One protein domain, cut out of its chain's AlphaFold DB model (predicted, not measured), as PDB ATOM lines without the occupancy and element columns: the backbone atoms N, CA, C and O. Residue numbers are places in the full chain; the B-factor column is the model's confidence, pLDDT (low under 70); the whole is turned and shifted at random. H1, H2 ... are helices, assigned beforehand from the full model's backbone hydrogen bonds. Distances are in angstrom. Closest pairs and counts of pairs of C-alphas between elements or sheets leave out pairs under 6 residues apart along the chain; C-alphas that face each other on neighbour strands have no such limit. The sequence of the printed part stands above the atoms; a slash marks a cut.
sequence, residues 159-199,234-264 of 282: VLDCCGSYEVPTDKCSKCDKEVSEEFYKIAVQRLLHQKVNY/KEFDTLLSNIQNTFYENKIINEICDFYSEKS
ATOM      1  N   VAL A 159      16.420  38.400 334.589       85.31
ATOM      2  CA  VAL A 159      15.909  39.562 335.324       85.31
ATOM      3  C   VAL A 159      15.655  40.662 334.311       85.31
ATOM      4  O   VAL A 159      16.610  41.167 333.730       85.31
ATOM      5  N   LEU A 160      14.390  41.010 334.088       84.12
ATOM      6  CA  LEU A 160      14.023  42.043 333.121       84.12
ATOM      7  C   LEU A 160      14.324  43.448 333.663       84.12
ATOM      8  O   LEU A 160      13.975  43.770 334.803       84.12
ATOM      9  N   ASP A 161      14.875  44.321 332.816       80.44
ATOM     10  CA  ASP A 161      15.233  45.705 333.178       80.44
ATOM     11  C   ASP A 161      14.011  46.590 333.489       80.44
ATOM     12  O   ASP A 161      14.119  47.626 334.142       80.44
ATOM     13  N   CYS A 162      12.821  46.191 333.036       80.00
ATOM     14  CA  CYS A 162      11.604  46.985 333.159       80.00
ATOM     15  C   CYS A 162      11.083  47.119 334.597       80.00
ATOM     16  O   CYS A 162      10.640  48.198 334.992       80.00
ATOM     17  N   CYS A 163      11.083  46.026 335.362       82.00
ATOM     18  CA  CYS A 163      10.547  45.975 336.725       82.00
ATOM     19  C   CYS A 163      11.285  44.989 337.641       82.00
ATOM     20  O   CYS A 163      10.791  44.688 338.733       82.00
ATOM     21  N   GLY A 164      12.424  44.452 337.189       80.12
ATOM     22  CA  GLY A 164      13.237  43.494 337.936       80.12
ATOM     23  C   GLY A 164      12.567  42.136 338.152       80.12
ATOM     24  O   GLY A 164      12.905  41.441 339.109       80.12
ATOM     25  N   SER A 165      11.580  41.761 337.332       79.25
ATOM     26  CA  SER A 165      10.925  40.454 337.449       79.25
ATOM     27  C   SER A 165      11.810  39.341 336.885       79.25
ATOM     28  O   SER A 165      12.542  39.541 335.916       79.25
ATOM     29  N   TYR A 166      11.743  38.163 337.515       78.81
ATOM     30  CA  TYR A 166      12.419  36.946 337.064       78.81
ATOM     31  C   TYR A 166      11.492  36.161 336.144       78.81
ATOM     32  O   TYR A 166      10.588  35.467 336.619       78.81
ATOM     33  N   GLU A 167      11.730  36.242 334.842       78.56
ATOM     34  CA  GLU A 167      10.837  35.672 333.835       78.56
ATOM     35  C   GLU A 167      11.596  34.766 332.860       78.56
ATOM     36  O   GLU A 167      12.808  34.882 332.670       78.56
ATOM     37  N   VAL A 168      10.876  33.793 332.303       80.31
ATOM     38  CA  VAL A 168      11.347  32.996 331.158       80.31
ATOM     39  C   VAL A 168      11.315  33.909 329.925       80.31
ATOM     40  O   VAL A 168      10.495  34.823 329.921       80.31
ATOM     41  N   PRO A 169      12.160  33.699 328.899       80.50
ATOM     42  CA  PRO A 169      12.115  34.515 327.693       80.50
ATOM     43  C   PRO A 169      10.716  34.600 327.082       80.50
ATOM     44  O   PRO A 169      10.124  33.586 326.714       80.50
ATOM     45  N   THR A 170      10.205  35.823 327.014       81.06
ATOM     46  CA  THR A 170       8.932  36.219 326.408       81.06
ATOM     47  C   THR A 170       9.096  37.573 325.721       81.06
ATOM     48  O   THR A 170       9.947  38.378 326.111       81.06
ATOM     49  N   ASP A 171       8.246  37.849 324.734       81.88
ATOM     50  CA  ASP A 171       8.268  39.117 323.987       81.88
ATOM     51  C   ASP A 171       7.736  40.294 324.819       81.88
ATOM     52  O   ASP A 171       7.979  41.459 324.508       81.88
ATOM     53  N   LYS A 172       7.010  39.996 325.904       84.56
ATOM     54  CA  LYS A 172       6.442  40.976 326.834       84.56
ATOM     55  C   LYS A 172       6.637  40.554 328.279       84.56
ATOM     56  O   LYS A 172       6.549  39.371 328.612       84.56
ATOM     57  N   CYS A 173       6.861  41.539 329.142       82.94
ATOM     58  CA  CYS A 173       6.955  41.335 330.579       82.94
ATOM     59  C   CYS A 173       5.585  40.994 331.179       82.94
ATOM     60  O   CYS A 173       4.654  41.792 331.129       82.94
ATOM     61  N   SER A 174       5.499  39.868 331.876       82.19
ATOM     62  CA  SER A 174       4.286  39.373 332.538       82.19
ATOM     63  C   SER A 174       3.754  40.318 333.623       82.19
ATOM     64  O   SER A 174       2.577  40.268 333.970       82.19
ATOM     65  N   LYS A 175       4.617  41.163 334.205       84.38
ATOM     66  CA  LYS A 175       4.261  42.071 335.308       84.38
ATOM     67  C   LYS A 175       3.866  43.479 334.859       84.38
ATOM     68  O   LYS A 175       3.035  44.102 335.513       84.38
ATOM     69  N   CYS A 176       4.498  44.014 333.818       84.00
ATOM     70  CA  CYS A 176       4.291  45.406 333.394       84.00
ATOM     71  C   CYS A 176       3.954  45.571 331.909       84.00
ATOM     72  O   CYS A 176       3.859  46.704 331.447       84.00
ATOM     73  N   ASP A 177       3.808  44.461 331.183       83.31
ATOM     74  CA  ASP A 177       3.431  44.366 329.766       83.31
ATOM     75  C   ASP A 177       4.329  45.153 328.794       83.31
ATOM     76  O   ASP A 177       3.997  45.356 327.628       83.31
ATOM     77  N   LYS A 178       5.510  45.590 329.255       85.38
ATOM     78  CA  LYS A 178       6.523  46.207 328.395       85.38
ATOM     79  C   LYS A 178       7.144  45.161 327.484       85.38
ATOM     80  O   LYS A 178       7.499  44.074 327.944       85.38
ATOM     81  N   GLU A 179       7.317  45.528 326.219       85.38
ATOM     82  CA  GLU A 179       8.023  44.713 325.236       85.38
ATOM     83  C   GLU A 179       9.487  44.522 325.636       85.38
ATOM     84  O   GLU A 179      10.159  45.455 326.092       85.38
ATOM     85  N   VAL A 180       9.971  43.294 325.472       83.06
ATOM     86  CA  VAL A 180      11.358  42.915 325.721       83.06
ATOM     87  C   VAL A 180      12.016  42.679 324.371       83.06
ATOM     88  O   VAL A 180      11.589  41.822 323.605       83.06
ATOM     89  N   SER A 181      13.053  43.455 324.063       85.38
ATOM     90  CA  SER A 181      13.746  43.338 322.781       85.38
ATOM     91  C   SER A 181      14.616  42.081 322.714       85.38
ATOM     92  O   SER A 181      15.197  41.645 323.707       85.38
ATOM     93  N   GLU A 182      14.798  41.533 321.513       82.50
ATOM     94  CA  GLU A 182      15.746  40.432 321.292       82.50
ATOM     95  C   GLU A 182      17.188  40.814 321.678       82.50
ATOM     96  O   GLU A 182      17.943  39.991 322.203       82.50
ATOM     97  N   GLU A 183      17.562  42.085 321.492       85.25
ATOM     98  CA  GLU A 183      18.890  42.597 321.855       85.25
ATOM     99  C   GLU A 183      19.139  42.521 323.372       85.25
ATOM    100  O   GLU A 183      20.265  42.255 323.802       85.25
ATOM    101  N   PHE A 184      18.095  42.669 324.197       88.38
ATOM    102  CA  PHE A 184      18.201  42.450 325.639       88.38
ATOM    103  C   PHE A 184      18.607  41.002 325.946       88.38
ATOM    104  O   PHE A 184      19.564  40.782 326.695       88.38
ATOM    105  N   TYR A 185      17.943  40.012 325.338       87.56
ATOM    106  CA  TYR A 185      18.253  38.598 325.578       87.56
ATOM    107  C   TYR A 185      19.657  38.227 325.109       87.56
ATOM    108  O   TYR A 185      20.366  37.513 325.817       87.56
ATOM    109  N   LYS A 186      20.106  38.772 323.978       87.44
ATOM    110  CA  LYS A 186      21.482  38.604 323.498       87.44
ATOM    111  C   LYS A 186      22.510  39.096 324.522       87.44
ATOM    112  O   LYS A 186      23.419  38.347 324.887       87.44
ATOM    113  N   ILE A 187      22.351  40.320 325.034       87.25
ATOM    114  CA  ILE A 187      23.255  40.880 326.054       87.25
ATOM    115  C   ILE A 187      23.177  40.061 327.351       87.25
ATOM    116  O   ILE A 187      24.204  39.778 327.975       87.25
ATOM    117  N   ALA A 188      21.976  39.652 327.762       87.88
ATOM    118  CA  ALA A 188      21.765  38.876 328.976       87.88
ATOM    119  C   ALA A 188      22.422  37.485 328.901       87.88
ATOM    120  O   ALA A 188      23.103  37.079 329.845       87.88
ATOM    121  N   VAL A 189      22.291  36.787 327.767       89.00
ATOM    122  CA  VAL A 189      22.959  35.504 327.502       89.00
ATOM    123  C   VAL A 189      24.477  35.671 327.506       89.00
ATOM    124  O   VAL A 189      25.171  34.910 328.179       89.00
ATOM    125  N   GLN A 190      25.009  36.699 326.837       87.50
ATOM    126  CA  GLN A 190      26.449  36.970 326.846       87.50
ATOM    127  C   GLN A 190      26.977  37.222 328.260       87.50
ATOM    128  O   GLN A 190      28.020  36.682 328.626       87.50
ATOM    129  N   ARG A 191      26.270  38.010 329.078       87.25
ATOM    130  CA  ARG A 191      26.647  38.255 330.481       87.25
ATOM    131  C   ARG A 191      26.622  36.970 331.306       87.25
ATOM    132  O   ARG A 191      27.556  36.725 332.068       87.25
ATOM    133  N   LEU A 192      25.591  36.145 331.125       86.62
ATOM    134  CA  LEU A 192      25.439  34.867 331.820       86.62
ATOM    135  C   LEU A 192      26.595  33.909 331.501       86.62
ATOM    136  O   LEU A 192      27.187  33.330 332.416       86.62
ATOM    137  N   LEU A 193      26.950  33.779 330.220       86.88
ATOM    138  CA  LEU A 193      28.068  32.944 329.778       86.88
ATOM    139  C   LEU A 193      29.407  33.478 330.299       86.88
ATOM    140  O   LEU A 193      30.177  32.717 330.880       86.88
ATOM    141  N   HIS A 194      29.655  34.787 330.199       83.75
ATOM    142  CA  HIS A 194      30.873  35.400 330.740       83.75
ATOM    143  C   HIS A 194      31.025  35.191 332.248       83.75
ATOM    144  O   HIS A 194      32.123  34.885 332.713       83.75
ATOM    145  N   GLN A 195      29.943  35.324 333.019       81.00
ATOM    146  CA  GLN A 195      29.984  35.096 334.462       81.00
ATOM    147  C   GLN A 195      30.378  33.652 334.787       81.00
ATOM    148  O   GLN A 195      31.165  33.424 335.699       81.00
ATOM    149  N   LYS A 196      29.865  32.678 334.030       78.06
ATOM    150  CA  LYS A 196      30.142  31.252 334.256       78.06
ATOM    151  C   LYS A 196      31.529  30.806 333.795       78.06
ATOM    152  O   LYS A 196      32.048  29.839 334.339       78.06
ATOM    153  N   VAL A 197      32.129  31.521 332.846       73.56
ATOM    154  CA  VAL A 197      33.495  31.270 332.350       73.56
ATOM    155  C   VAL A 197      34.553  32.031 333.166       73.56
ATOM    156  O   VAL A 197      35.751  31.816 332.992       73.56
ATOM    157  N   ASN A 198      34.149  32.912 334.086       68.62
ATOM    158  CA  ASN A 198      35.090  33.746 334.822       68.62
ATOM    159  C   ASN A 198      36.069  32.908 335.669       68.62
ATOM    160  O   ASN A 198      35.696  32.163 336.576       68.62
ATOM    161  N   TYR A 199      37.360  33.065 335.381       58.88
ATOM    162  CA  TYR A 199      38.453  32.349 336.036       58.88
ATOM    163  C   TYR A 199      38.623  32.730 337.512       58.88
ATOM    164  O   TYR A 199      39.231  31.974 338.259       58.88
ATOM    165  N   LYS A 234      30.497  19.881 332.993       74.25
ATOM    166  CA  LYS A 234      29.144  19.319 332.823       74.25
ATOM    167  C   LYS A 234      28.036  20.340 333.114       74.25
ATOM    168  O   LYS A 234      27.027  20.363 332.412       74.25
ATOM    169  N   GLU A 235      28.200  21.162 334.152       77.06
ATOM    170  CA  GLU A 235      27.228  22.213 334.489       77.06
ATOM    171  C   GLU A 235      27.195  23.285 333.387       77.06
ATOM    172  O   GLU A 235      26.117  23.736 333.003       77.06
ATOM    173  N   PHE A 236      28.362  23.646 332.843       80.62
ATOM    174  CA  PHE A 236      28.483  24.593 331.736       80.62
ATOM    175  C   PHE A 236      27.882  24.053 330.427       80.62
ATOM    176  O   PHE A 236      27.112  24.749 329.772       80.62
ATOM    177  N   ASP A 237      28.137  22.790 330.085       78.19
ATOM    178  CA  ASP A 237      27.548  22.143 328.908       78.19
ATOM    179  C   ASP A 237      26.027  22.029 329.015       78.19
ATOM    180  O   ASP A 237      25.319  22.239 328.031       78.19
ATOM    181  N   THR A 238      25.520  21.733 330.214       81.38
ATOM    182  CA  THR A 238      24.077  21.710 330.478       81.38
ATOM    183  C   THR A 238      23.483  23.105 330.281       81.38
ATOM    184  O   THR A 238      22.435  23.242 329.659       81.38
ATOM    185  N   LEU A 239      24.164  24.157 330.750       84.50
ATOM    186  CA  LEU A 239      23.742  25.539 330.527       84.50
ATOM    187  C   LEU A 239      23.671  25.888 329.033       84.50
ATOM    188  O   LEU A 239      22.664  26.452 328.611       84.50
ATOM    189  N   LEU A 240      24.692  25.541 328.241       84.81
ATOM    190  CA  LEU A 240      24.701  25.794 326.794       84.81
ATOM    191  C   LEU A 240      23.515  25.122 326.095       84.81
ATOM    192  O   LEU A 240      22.769  25.795 325.385       84.81
ATOM    193  N   SER A 241      23.284  23.833 326.368       82.38
ATOM    194  CA  SER A 241      22.148  23.096 325.800       82.38
ATOM    195  C   SER A 241      20.805  23.708 326.212       82.38
ATOM    196  O   SER A 241      19.878  23.789 325.410       82.38
ATOM    197  N   ASN A 242      20.692  24.195 327.450       85.00
ATOM    198  CA  ASN A 242      19.480  24.854 327.926       85.00
ATOM    199  C   ASN A 242      19.227  26.188 327.204       85.00
ATOM    200  O   ASN A 242      18.072  26.500 326.913       85.00
ATOM    201  N   ILE A 243      20.277  26.967 326.908       86.00
ATOM    202  CA  ILE A 243      20.167  28.226 326.150       86.00
ATOM    203  C   ILE A 243      19.729  27.929 324.713       86.00
ATOM    204  O   ILE A 243      18.738  28.504 324.271       86.00
ATOM    205  N   GLN A 244      20.397  26.991 324.033       84.75
ATOM    206  CA  GLN A 244      20.066  26.589 322.657       84.75
ATOM    207  C   GLN A 244      18.620  26.086 322.542       84.75
ATOM    208  O   GLN A 244      17.890  26.496 321.647       84.75
ATOM    209  N   ASN A 245      18.159  25.272 323.497       82.56
ATOM    210  CA  ASN A 245      16.770  24.803 323.524       82.56
ATOM    211  C   ASN A 245      15.764  25.935 323.780       82.56
ATOM    212  O   ASN A 245      14.650  25.898 323.266       82.56
ATOM    213  N   THR A 246      16.132  26.930 324.592       83.38
ATOM    214  CA  THR A 246      15.247  28.061 324.916       83.38
ATOM    215  C   THR A 246      15.126  29.034 323.742       83.38
ATOM    216  O   THR A 246      14.054  29.587 323.524       83.38
ATOM    217  N   PHE A 247      16.201  29.221 322.975       83.50
ATOM    218  CA  PHE A 247      16.287  30.170 321.865       83.50
ATOM    219  C   PHE A 247      16.513  29.466 320.518       83.50
ATOM    220  O   PHE A 247      17.289  29.942 319.691       83.50
ATOM    221  N   TYR A 248      15.839  28.336 320.279       78.50
ATOM    222  CA  TYR A 248      16.092  27.493 319.102       78.50
ATOM    223  C   TYR A 248      15.900  28.237 317.766       78.50
ATOM    224  O   TYR A 248      16.646  27.995 316.820       78.50
ATOM    225  N   GLU A 249      14.956  29.180 317.702       79.12
ATOM    226  CA  GLU A 249      14.694  30.031 316.530       79.12
ATOM    227  C   GLU A 249      15.678  31.207 316.379       79.12
ATOM    228  O   GLU A 249      15.818  31.756 315.284       79.12
ATOM    229  N   ASN A 250      16.402  31.595 317.436       82.25
ATOM    230  CA  ASN A 250      17.282  32.762 317.399       82.25
ATOM    231  C   ASN A 250      18.689  32.387 316.913       82.25
ATOM    232  O   ASN A 250      19.548  31.925 317.670       82.25
ATOM    233  N   LYS A 251      18.946  32.646 315.628       83.62
ATOM    234  CA  LYS A 251      20.221  32.329 314.972       83.62
ATOM    235  C   LYS A 251      21.439  32.965 315.659       83.62
ATOM    236  O   LYS A 251      22.460  32.305 315.803       83.62
ATOM    237  N   ILE A 252      21.325  34.210 316.127       84.69
ATOM    238  CA  ILE A 252      22.442  34.953 316.736       84.69
ATOM    239  C   ILE A 252      22.828  34.345 318.091       84.69
ATOM    240  O   ILE A 252      24.010  34.197 318.398       84.69
ATOM    241  N   ILE A 253      21.842  33.982 318.914       85.56
ATOM    242  CA  ILE A 253      22.097  33.345 320.214       85.56
ATOM    243  C   ILE A 253      22.708  31.952 320.020       85.56
ATOM    244  O   ILE A 253      23.637  31.593 320.745       85.56
ATOM    245  N   ASN A 254      22.254  31.205 319.012       84.06
ATOM    246  CA  ASN A 254      22.842  29.910 318.674       84.06
ATOM    247  C   ASN A 254      24.305  30.038 318.223       84.06
ATOM    248  O   ASN A 254      25.144  29.309 318.742       84.06
ATOM    249  N   GLU A 255      24.642  31.023 317.382       86.19
ATOM    250  CA  GLU A 255      26.033  31.305 316.985       86.19
ATOM    251  C   GLU A 255      26.933  31.622 318.197       86.19
ATOM    252  O   GLU A 255      28.081  31.178 318.265       86.19
ATOM    253  N   ILE A 256      26.409  32.342 319.200       86.06
ATOM    254  CA  ILE A 256      27.127  32.585 320.463       86.06
ATOM    255  C   ILE A 256      27.358  31.263 321.205       86.06
ATOM    256  O   ILE A 256      28.474  31.000 321.657       86.06
ATOM    257  N   CYS A 257      26.333  30.424 321.348       85.25
ATOM    258  CA  CYS A 257      26.467  29.126 322.007       85.25
ATOM    259  C   CYS A 257      27.462  28.204 321.290       85.25
ATOM    260  O   CYS A 257      28.265  27.554 321.963       85.25
ATOM    261  N   ASP A 258      27.456  28.193 319.959       83.81
ATOM    262  CA  ASP A 258      28.372  27.399 319.142       83.81
ATOM    263  C   ASP A 258      29.821  27.858 319.334       83.81
ATOM    264  O   ASP A 258      30.691  27.026 319.594       83.81
ATOM    265  N   PHE A 259      30.073  29.173 319.368       84.81
ATOM    266  CA  PHE A 259      31.397  29.724 319.683       84.81
ATOM    267  C   PHE A 259      31.935  29.226 321.036       84.81
ATOM    268  O   PHE A 259      33.092  28.807 321.137       84.81
ATOM    269  N   TYR A 260      31.112  29.233 322.092       82.12
ATOM    270  CA  TYR A 260      31.527  28.704 323.400       82.12
ATOM    271  C   TYR A 260      31.655  27.172 323.399       82.12
ATOM    272  O   TYR A 260      32.530  26.636 324.081       82.12
ATOM    273  N   SER A 261      30.822  26.468 322.629       78.88
ATOM    274  CA  SER A 261      30.867  25.009 322.484       78.88
ATOM    275  C   SER A 261      32.156  24.546 321.795       78.88
ATOM    276  O   SER A 261      32.786  23.603 322.268       78.88
ATOM    277  N   GLU A 262      32.603  25.236 320.741       76.19
ATOM    278  CA  GLU A 262      33.867  24.948 320.041       76.19
ATOM    279  C   GLU A 262      35.103  25.162 320.923       76.19
ATOM    280  O   GLU A 262      36.112  24.470 320.782       76.19
ATOM    281  N   LYS A 263      35.044  26.134 321.839       69.69
ATOM    282  CA  LYS A 263      36.140  26.427 322.776       69.69
ATOM    283  C   LYS A 263      36.102  25.566 324.039       69.69
ATOM    284  O   LYS A 263      37.094  25.527 324.767       69.69
ATOM    285  N   SER A 264      34.994  24.874 324.303       66.62
ATOM    286  CA  SER A 264      34.865  23.959 325.437       66.62
ATOM    287  C   SER A 264      35.731  22.715 325.219       66.62
ATOM    288  O   SER A 264      35.459  21.877 324.357       66.62
TER     289      SER A 264
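What this domain is: This is residues 159 to 199 and 234 to 264 of the 282 residues of the protein "DNA-directed DNA polymerase" of Hepatospora eriocheir (UniProt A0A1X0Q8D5). Three helices side by side, nearly parallel in line and with their centres in a triangle, make a small up-and-down bundle, H1 beside the hairpin of H2 and H3. At one end of it the long looping stretch of residues 159 to 181, with no named element, reaches out beyond the start of H1. The printed part has 72 residues, with three named helices in the order H1, H2, H3 and no named strand; the class is all helix. It is compact, with a radius of gyration of the C-alphas of 12.9 A, and spans 38 by 27 by 17 A.

How they stand to each other: H1, residues 182 to 197, is the longest helix. With residues 186 to 190 alone it touches residues 252 to 256 of H3, residues 251 to 263; the closest C-alphas are those of Lys 186 and Ile 253, 6.2 A apart. These two run the same way at a shallow tilt of 13 degrees. H3 also touches H2, residues 234 to 246, closest at the C-alphas of Gln 244 and Asn 254, 5.9 A apart. H2 and H3 form a helical hairpin, opposite ways at a shallow tilt of 16 degrees. H1 and H2 are close but not clearly touching, with the C-alphas of Lys 196 and Phe 236 closest at 7.3 A; they run opposite ways at a shallow tilt of 7 degrees. In H1, H2 and H3 every O i to N i+4 pair is within hydrogen-bond range.

Where its parts are: H1 measures 22.8 A from C-alpha 182 at (15.746, 40.432, 321.292) to C-alpha 197. H2 measures 18.2 A and begins at C-alpha 234, (29.144, 19.319, 332.823). H3 measures 18.7 A and ends at C-alpha 263, (36.140, 26.427, 322.776).

The domain as a whole: The two C-alphas farthest apart are those of Cys 176 and Lys 263, 38.6 A. Residues 200 to 233 are not printed, and C-alphas 199 and 234 are 16.3 A apart across this cut, which falls in the link from H1 to H2. The link from H2 to H3 is tight. The mean pLDDT of the printed part is 82.0, with residues 198 to 199 and 263 to 264 under 70.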